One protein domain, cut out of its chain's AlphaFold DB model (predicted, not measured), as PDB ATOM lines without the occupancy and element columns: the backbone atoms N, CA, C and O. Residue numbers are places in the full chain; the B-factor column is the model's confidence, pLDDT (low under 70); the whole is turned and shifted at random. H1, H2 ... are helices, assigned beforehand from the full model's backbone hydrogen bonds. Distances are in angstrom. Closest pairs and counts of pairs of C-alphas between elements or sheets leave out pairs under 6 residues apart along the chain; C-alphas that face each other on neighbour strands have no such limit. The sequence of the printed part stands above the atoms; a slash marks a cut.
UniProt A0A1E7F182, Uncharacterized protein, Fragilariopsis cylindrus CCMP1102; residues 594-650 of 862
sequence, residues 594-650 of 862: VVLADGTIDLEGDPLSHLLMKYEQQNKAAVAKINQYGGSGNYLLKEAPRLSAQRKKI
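AT A GLANCE: This is residues 594 to 650 of the 862 residues of an uncharacterized protein of Fragilariopsis cylindrus CCMP1102 (UniProt A0A1E7F182). One long helix, H1, makes most of the length of a rod; past its end the backbone turns through the short H2 and folds back toward H1's beginning, to the short H3. The unnamed residues 594 to 608 loop at the same end of the rod as H3. The printed part has 57 residues, with three named helices in the order H1, H2, H3 and no named strand; the class is all helix, with 28 residues, under half, in named elements. The whole is loose, with a radius of gyration of the C-alphas of 13.9 A and spans of 43 by 20 by 15 A.

IN THESE COORDINATES: H1, residues 609 to 628, runs 28.6 A from C-alpha 609 at (18.246, -28.489, 11.745) to C-alpha 628 at (27.983, -44.290, 33.558). H2 is residues 633 to 636, and H3 residues 645 to 648, ending at C-alpha 648 at (5.052, -33.597, 5.311).

HOW THE PARTS SIT: H1 touches H2 with residues 619 to 627 alone; the closest C-alphas, of Val 623 and Gly 633, are 4.5 A apart. H3 is apart from H1 and H2. In H1 every O i to N i+4 pair is within hydrogen-bond range; H2 and H3 are too short for such a pair.

THE WHOLE: The C-alphas farthest apart, of Tyr 629 and Ile 650, are 44.3 A apart. The printed part has no cut and no long link. Residues 645 to 650 have pLDDT under 70.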
ATOM      1  N   VAL A 594      13.604 -32.071   9.694       85.00
ATOM      2  CA  VAL A 594      12.805 -32.728   8.659       85.00
ATOM      3  C   VAL A 594      13.238 -34.186   8.523       85.00
ATOM      4  O   VAL A 594      14.412 -34.481   8.317       85.00
ATOM      5  N   VAL A 595      12.282 -35.110   8.641       85.81
ATOM      6  CA  VAL A 595      12.514 -36.547   8.440       85.81
ATOM      7  C   VAL A 595      11.899 -36.969   7.112       85.81
ATOM      8  O   VAL A 595      10.697 -36.793   6.892       85.81
ATOM      9  N   LEU A 596      12.724 -37.528   6.232       81.81
ATOM     10  CA  LEU A 596      12.327 -38.042   4.926       81.81
ATOM     11  C   LEU A 596      11.595 -39.386   5.048       81.81
ATOM     12  O   LEU A 596      11.520 -40.000   6.113       81.81
ATOM     13  N   ALA A 597      10.975 -39.824   3.950       78.44
ATOM     14  CA  ALA A 597      10.141 -41.029   3.935       78.44
ATOM     15  C   ALA A 597      10.929 -42.322   4.208       78.44
ATOM     16  O   ALA A 597      10.360 -43.278   4.727       78.44
ATOM     17  N   ASP A 598      12.221 -42.325   3.892       82.38
ATOM     18  CA  ASP A 598      13.175 -43.401   4.176       82.38
ATOM     19  C   ASP A 598      13.728 -43.356   5.618       82.38
ATOM     20  O   ASP A 598      14.539 -44.195   6.001       82.38
ATOM     21  N   GLY A 599      13.287 -42.388   6.431       80.75
ATOM     22  CA  GLY A 599      13.740 -42.188   7.806       80.75
ATOM     23  C   GLY A 599      15.031 -41.377   7.939       80.75
ATOM     24  O   GLY A 599      15.465 -41.130   9.067       80.75
ATOM     25  N   THR A 600      15.633 -40.932   6.832       86.69
ATOM     26  CA  THR A 600      16.812 -40.059   6.865       86.69
ATOM     27  C   THR A 600      16.437 -38.630   7.265       86.69
ATOM     28  O   THR A 600      15.275 -38.222   7.205       86.69
ATOM     29  N   ILE A 601      17.424 -37.872   7.745       86.56
ATOM     30  CA  ILE A 601      17.235 -36.491   8.190       86.56
ATOM     31  C   ILE A 601      17.690 -35.546   7.083       86.56
ATOM     32  O   ILE A 601      18.851 -35.572   6.683       86.56
ATOM     33  N   ASP A 602      16.779 -34.683   6.651       85.94
ATOM     34  CA  ASP A 602      17.061 -33.571   5.753       85.94
ATOM     35  C   ASP A 602      17.515 -32.369   6.592       85.94
ATOM     36  O   ASP A 602      16.715 -31.715   7.265       85.94
ATOM     37  N   LEU A 603      18.831 -32.144   6.610       85.00
ATOM     38  CA  LEU A 603      19.461 -31.071   7.382       85.00
ATOM     39  C   LEU A 603      19.331 -29.696   6.713       85.00
ATOM     40  O   LEU A 603      19.470 -28.690   7.403       85.00
ATOM     41  N   GLU A 604      19.019 -29.655   5.418       85.06
ATOM     42  CA  GLU A 604      18.868 -28.416   4.648       85.06
ATOM     43  C   GLU A 604      17.414 -27.921   4.637       85.06
ATOM     44  O   GLU A 604      17.152 -26.744   4.397       85.06
ATOM     45  N   GLY A 605      16.448 -28.793   4.945       79.69
ATOM     46  CA  GLY A 605      15.021 -28.456   4.953       79.69
ATOM     47  C   GLY A 605      14.599 -27.393   5.981       79.69
ATOM     48  O   GLY A 605      13.537 -26.792   5.832       79.69
ATOM     49  N   ASP A 606      15.407 -27.146   7.015       86.88
ATOM     50  CA  ASP A 606      15.213 -26.057   7.983       86.88
ATOM     51  C   ASP A 606      16.589 -25.539   8.450       86.88
ATOM     52  O   ASP A 606      17.419 -26.356   8.870       86.88
ATOM     53  N   PRO A 607      16.837 -24.211   8.446       88.44
ATOM     54  CA  PRO A 607      18.144 -23.622   8.752       88.44
ATOM     55  C   PRO A 607      18.672 -23.935  10.160       88.44
ATOM     56  O   PRO A 607      19.877 -23.845  10.401       88.44
ATOM     57  N   LEU A 608      17.808 -24.306  11.114       87.38
ATOM     58  CA  LEU A 608      18.225 -24.686  12.468       87.38
ATOM     59  C   LEU A 608      18.348 -26.201  12.673       87.38
ATOM     60  O   LEU A 608      18.680 -26.631  13.782       87.38
ATOM     61  N   SER A 609      18.159 -27.024  11.637       87.69
ATOM     62  CA  SER A 609      18.246 -28.489  11.745       87.69
ATOM     63  C   SER A 609      19.592 -28.959  12.296       87.69
ATOM     64  O   SER A 609      19.630 -29.755  13.237       87.69
ATOM     65  N   HIS A 610      20.705 -28.412  11.796       88.38
ATOM     66  CA  HIS A 610      22.046 -28.729  12.303       88.38
ATOM     67  C   HIS A 610      22.210 -28.402  13.793       88.38
ATOM     68  O   HIS A 610      22.788 -29.188  14.549       88.38
ATOM     69  N   LEU A 611      21.683 -27.256  14.237       87.75
ATOM     70  CA  LEU A 611      21.754 -26.835  15.634       87.75
ATOM     71  C   LEU A 611      20.914 -27.752  16.536       87.75
ATOM     72  O   LEU A 611      21.379 -28.167  17.599       87.75
ATOM     73  N   LEU A 612      19.706 -28.113  16.099       88.56
ATOM     74  CA  LEU A 612      18.823 -29.032  16.822       88.56
ATOM     75  C   LEU A 612      19.445 -30.428  16.958       88.56
ATOM     76  O   LEU A 612      19.445 -30.995  18.052       88.56
ATOM     77  N   MET A 613      20.048 -30.947  15.886       92.06
ATOM     78  CA  MET A 613      20.739 -32.239  15.905       92.06
ATOM     79  C   MET A 613      21.988 -32.220  16.787       92.06
ATOM     80  O   MET A 613      22.226 -33.168  17.540       92.06
ATOM     81  N   LYS A 614      22.748 -31.119  16.779       91.06
ATOM     82  CA  LYS A 614      23.867 -30.913  17.708       91.06
ATOM     83  C   LYS A 614      23.394 -30.947  19.161       91.06
ATOM     84  O   LYS A 614      24.030 -31.598  19.990       91.06
ATOM     85  N   TYR A 615      22.279 -30.286  19.479       90.44
ATOM     86  CA  TYR A 615      21.712 -30.317  20.827       90.44
ATOM     87  C   TYR A 615      21.258 -31.712  21.245       90.44
ATOM     88  O   TYR A 615      21.538 -32.122  22.372       90.44
ATOM     89  N   GLU A 616      20.622 -32.464  20.350       93.25
ATOM     90  CA  GLU A 616      20.252 -33.855  20.611       93.25
ATOM     91  C   GLU A 616      21.485 -34.740  20.856       93.25
ATOM     92  O   GLU A 616      21.513 -35.509  21.817       93.25
ATOM     93  N   GLN A 617      22.538 -34.607  20.046       94.25
ATOM     94  CA  GLN A 617      23.773 -35.375  20.217       94.25
ATOM     95  C   GLN A 617      24.467 -35.054  21.549       94.25
ATOM     96  O   GLN A 617      24.875 -35.963  22.276       94.25
ATOM     97  N   GLN A 618      24.561 -33.769  21.907       92.88
ATOM     98  CA  GLN A 618      25.110 -33.330  23.193       92.88
ATOM     99  C   GLN A 618      24.271 -33.825  24.376       92.88
ATOM    100  O   GLN A 618      24.830 -34.214  25.404       92.88
ATOM    101  N   ASN A 619      22.943 -33.840  24.233       95.12
ATOM    102  CA  ASN A 619      22.039 -34.381  25.239       95.12
ATOM    103  C   ASN A 619      22.278 -35.882  25.444       95.12
ATOM    104  O   ASN A 619      22.525 -36.306  26.571       95.12
ATOM    105  N   LYS A 620      22.310 -36.670  24.361       95.88
ATOM    106  CA  LYS A 620      22.593 -38.115  24.402       95.88
ATOM    107  C   LYS A 620      23.946 -38.419  25.048       95.88
ATOM    108  O   LYS A 620      24.020 -39.274  25.927       95.88
ATOM    109  N   ALA A 621      24.998 -37.687  24.678       95.12
ATOM    110  CA  ALA A 621      26.330 -37.856  25.260       95.12
ATOM    111  C   ALA A 621      26.360 -37.520  26.763       95.12
ATOM    112  O   ALA A 621      26.964 -38.246  27.555       95.12
ATOM    113  N   ALA A 622      25.684 -36.443  27.174       93.69
ATOM    114  CA  ALA A 622      25.561 -36.070  28.580       93.69
ATOM    115  C   ALA A 622      24.789 -37.125  29.388       93.69
ATOM    116  O   ALA A 622      25.233 -37.515  30.466       93.69
ATOM    117  N   VAL A 623      23.675 -37.626  28.851       94.75
ATOM    118  CA  VAL A 623      22.868 -38.691  29.463       94.75
ATOM    119  C   VAL A 623      23.675 -39.977  29.624       94.75
ATOM    120  O   VAL A 623      23.681 -40.546  30.715       94.75
ATOM    121  N   ALA A 624      24.410 -40.396  28.591       94.56
ATOM    122  CA  ALA A 624      25.273 -41.575  28.654       94.56
ATOM    123  C   ALA A 624      26.326 -41.455  29.769       94.56
ATOM    124  O   ALA A 624      26.489 -42.384  30.559       94.56
ATOM    125  N   LYS A 625      26.971 -40.286  29.900       93.31
ATOM    126  CA  LYS A 625      27.920 -40.020  30.992       93.31
ATOM    127  C   LYS A 625      27.252 -40.052  32.367       93.31
ATOM    128  O   LYS A 625      27.798 -40.646  33.287       93.31
ATOM    129  N   ILE A 626      26.070 -39.455  32.531       92.19
ATOM    130  CA  ILE A 626      25.338 -39.501  33.811       92.19
ATOM    131  C   ILE A 626      25.028 -40.950  34.207       92.19
ATOM    132  O   ILE A 626      25.256 -41.321  35.358       92.19
ATOM    133  N   ASN A 627      24.566 -41.761  33.250       93.00
ATOM    134  CA  ASN A 627      24.281 -43.181  33.463       93.00
ATOM    135  C   ASN A 627      25.548 -43.955  33.866       93.00
ATOM    136  O   ASN A 627      25.511 -44.744  34.807       93.00
ATOM    137  N   GLN A 628      26.688 -43.682  33.220       92.94
ATOM    138  CA  GLN A 628      27.983 -44.290  33.558       92.94
ATOM    139  C   GLN A 628      28.415 -44.010  35.009       92.94
ATOM    140  O   GLN A 628      29.025 -44.863  35.648       92.94
ATOM    141  N   TYR A 629      28.083 -42.835  35.545       90.12
ATOM    142  CA  TYR A 629      28.384 -42.448  36.926       90.12
ATOM    143  C   TYR A 629      27.300 -42.859  37.942       90.12
ATOM    144  O   TYR A 629      27.348 -42.406  39.086       90.12
ATOM    145  N   GLY A 630      26.335 -43.701  37.553       87.00
ATOM    146  CA  GLY A 630      25.306 -44.249  38.449       87.00
ATOM    147  C   GLY A 630      24.099 -43.337  38.696       87.00
ATOM    148  O   GLY A 630      23.386 -43.529  39.677       87.00
ATOM    149  N   GLY A 631      23.884 -42.317  37.857       88.94
ATOM    150  CA  GLY A 631      22.665 -41.502  37.871       88.94
ATOM    151  C   GLY A 631      21.636 -41.962  36.832       88.94
ATOM    152  O   GLY A 631      21.971 -42.637  35.865       88.94
ATOM    153  N   SER A 632      20.387 -41.518  36.967       91.56
ATOM    154  CA  SER A 632      19.301 -41.828  36.021       91.56
ATOM    155  C   SER A 632      19.184 -40.746  34.941       91.56
ATOM    156  O   SER A 632      18.211 -39.989  34.884       91.56
ATOM    157  N   GLY A 633      20.188 -40.640  34.072       89.75
ATOM    158  CA  GLY A 633      20.268 -39.620  33.020       89.75
ATOM    159  C   GLY A 633      19.085 -39.627  32.047       89.75
ATOM    160  O   GLY A 633      18.734 -38.576  31.519       89.75
ATOM    161  N   ASN A 634      18.411 -40.766  31.858       92.50
ATOM    162  CA  ASN A 634      17.285 -40.914  30.924       92.50
ATOM    163  C   ASN A 634      16.123 -39.934  31.183       92.50
ATOM    164  O   ASN A 634      15.384 -39.611  30.257       92.50
ATOM    165  N   TYR A 635      15.976 -39.394  32.399       91.38
ATOM    166  CA  TYR A 635      14.979 -38.351  32.689       91.38
ATOM    167  C   TYR A 635      15.291 -36.989  32.039       91.38
ATOM    168  O   TYR A 635      14.389 -36.159  31.912       91.38
ATOM    169  N   LEU A 636      16.541 -36.758  31.620       91.19
ATOM    170  CA  LEU A 636      16.980 -35.599  30.833       91.19
ATOM    171  C   LEU A 636      17.077 -35.898  29.334       91.19
ATOM    172  O   LEU A 636      17.384 -34.982  28.570       91.19
ATOM    173  N   LEU A 637      16.834 -37.144  28.911       92.62
ATOM    174  CA  LEU A 637      16.902 -37.513  27.505       92.62
ATOM    175  C   LEU A 637      15.769 -36.831  26.741       92.62
ATOM    176  O   LEU A 637      14.586 -36.978  27.065       92.62
ATOM    177  N   LYS A 638      16.139 -36.075  25.714       90.62
ATOM    178  CA  LYS A 638      15.199 -35.416  24.823       90.62
ATOM    179  C   LYS A 638      15.712 -35.469  23.396       90.62
ATOM    180  O   LYS A 638      16.906 -35.385  23.136       90.62
ATOM    181  N   GLU A 639      14.767 -35.590  22.485       90.75
ATOM    182  CA  GLU A 639      15.012 -35.553  21.056       90.75
ATOM    183  C   GLU A 639      14.669 -34.183  20.472       90.75
ATOM    184  O   GLU A 639      13.838 -33.448  21.026       90.75
ATOM    185  N   ALA A 640      15.295 -33.854  19.342       89.00
ATOM    186  CA  ALA A 640      14.932 -32.696  18.550       89.00
ATOM    187  C   ALA A 640      13.464 -32.786  18.095       89.00
ATOM    188  O   ALA A 640      12.956 -33.879  17.822       89.00
ATOM    189  N   PRO A 641      12.755 -31.648  17.999       87.00
ATOM    190  CA  PRO A 641      11.449 -31.607  17.353       87.00
ATOM    191  C   PRO A 641      11.586 -32.105  15.916       87.00
ATOM    192  O   PRO A 641      12.463 -31.635  15.195       87.00
ATOM    193  N   ARG A 642      10.732 -33.044  15.505       85.94
ATOM    194  CA  ARG A 642      10.777 -33.636  14.166       85.94
ATOM    195  C   ARG A 642       9.485 -33.401  13.406       85.94
ATOM    196  O   ARG A 642       8.399 -33.662  13.930       85.94
ATOM    197  N   LEU A 643       9.622 -32.999  12.149       82.19
ATOM    198  CA  LEU A 643       8.551 -33.048  11.170       82.19
ATOM    199  C   LEU A 643       8.610 -34.411  10.474       82.19
ATOM    200  O   LEU A 643       9.515 -34.676   9.686       82.19
ATOM    201  N   SER A 644       7.661 -35.292  10.793       70.88
ATOM    202  CA  SER A 644       7.615 -36.622  10.183       70.88
ATOM    203  C   SER A 644       7.232 -36.551   8.706       70.88
ATOM    204  O   SER A 644       6.416 -35.719   8.302       70.88
ATOM    205  N   ALA A 645       7.726 -37.505   7.916       61.41
ATOM    206  CA  ALA A 645       7.332 -37.663   6.520       61.41
ATOM    207  C   ALA A 645       5.812 -37.803   6.343       61.41
ATOM    208  O   ALA A 645       5.282 -37.341   5.346       61.41
ATOM    209  N   GLN A 646       5.090 -38.382   7.310       59.69
ATOM    210  CA  GLN A 646       3.620 -38.463   7.298       59.69
ATOM    211  C   GLN A 646       2.945 -37.094   7.468       59.69
ATOM    212  O   GLN A 646       1.927 -36.838   6.835       59.69
ATOM    213  N   ARG A 647       3.519 -36.200   8.285       60.91
ATOM    214  CA  ARG A 647       3.060 -34.807   8.407       60.91
ATOM    215  C   ARG A 647       3.469 -33.949   7.205       60.91
ATOM    216  O   ARG A 647       2.711 -33.067   6.834       60.91
ATOM    217  N   LYS A 648       4.618 -34.229   6.575       53.19
ATOM    218  CA  LYS A 648       5.052 -33.597   5.311       53.19
ATOM    219  C   LYS A 648       4.236 -34.093   4.105       53.19
ATOM    220  O   LYS A 648       3.942 -33.318   3.207       53.19
ATOM    221  N   LYS A 649       3.815 -35.368   4.119       50.06
ATOM    222  CA  LYS A 649       2.875 -36.003   3.172       50.06
ATOM    223  C   LYS A 649       1.453 -35.476   3.274       50.06
ATOM    224  O   LYS A 649       0.618 -35.922   2.490       50.06
ATOM    225  N   ILE A 650       1.155 -34.551   4.189       50.22
ATOM    226  CA  ILE A 650      -0.046 -33.742   4.031       50.22
ATOM    227  C   ILE A 650       0.241 -32.795   2.858       50.22
ATOM    228  O   ILE A 650       0.727 -31.677   3.010       50.22
TER     229      ILE A 650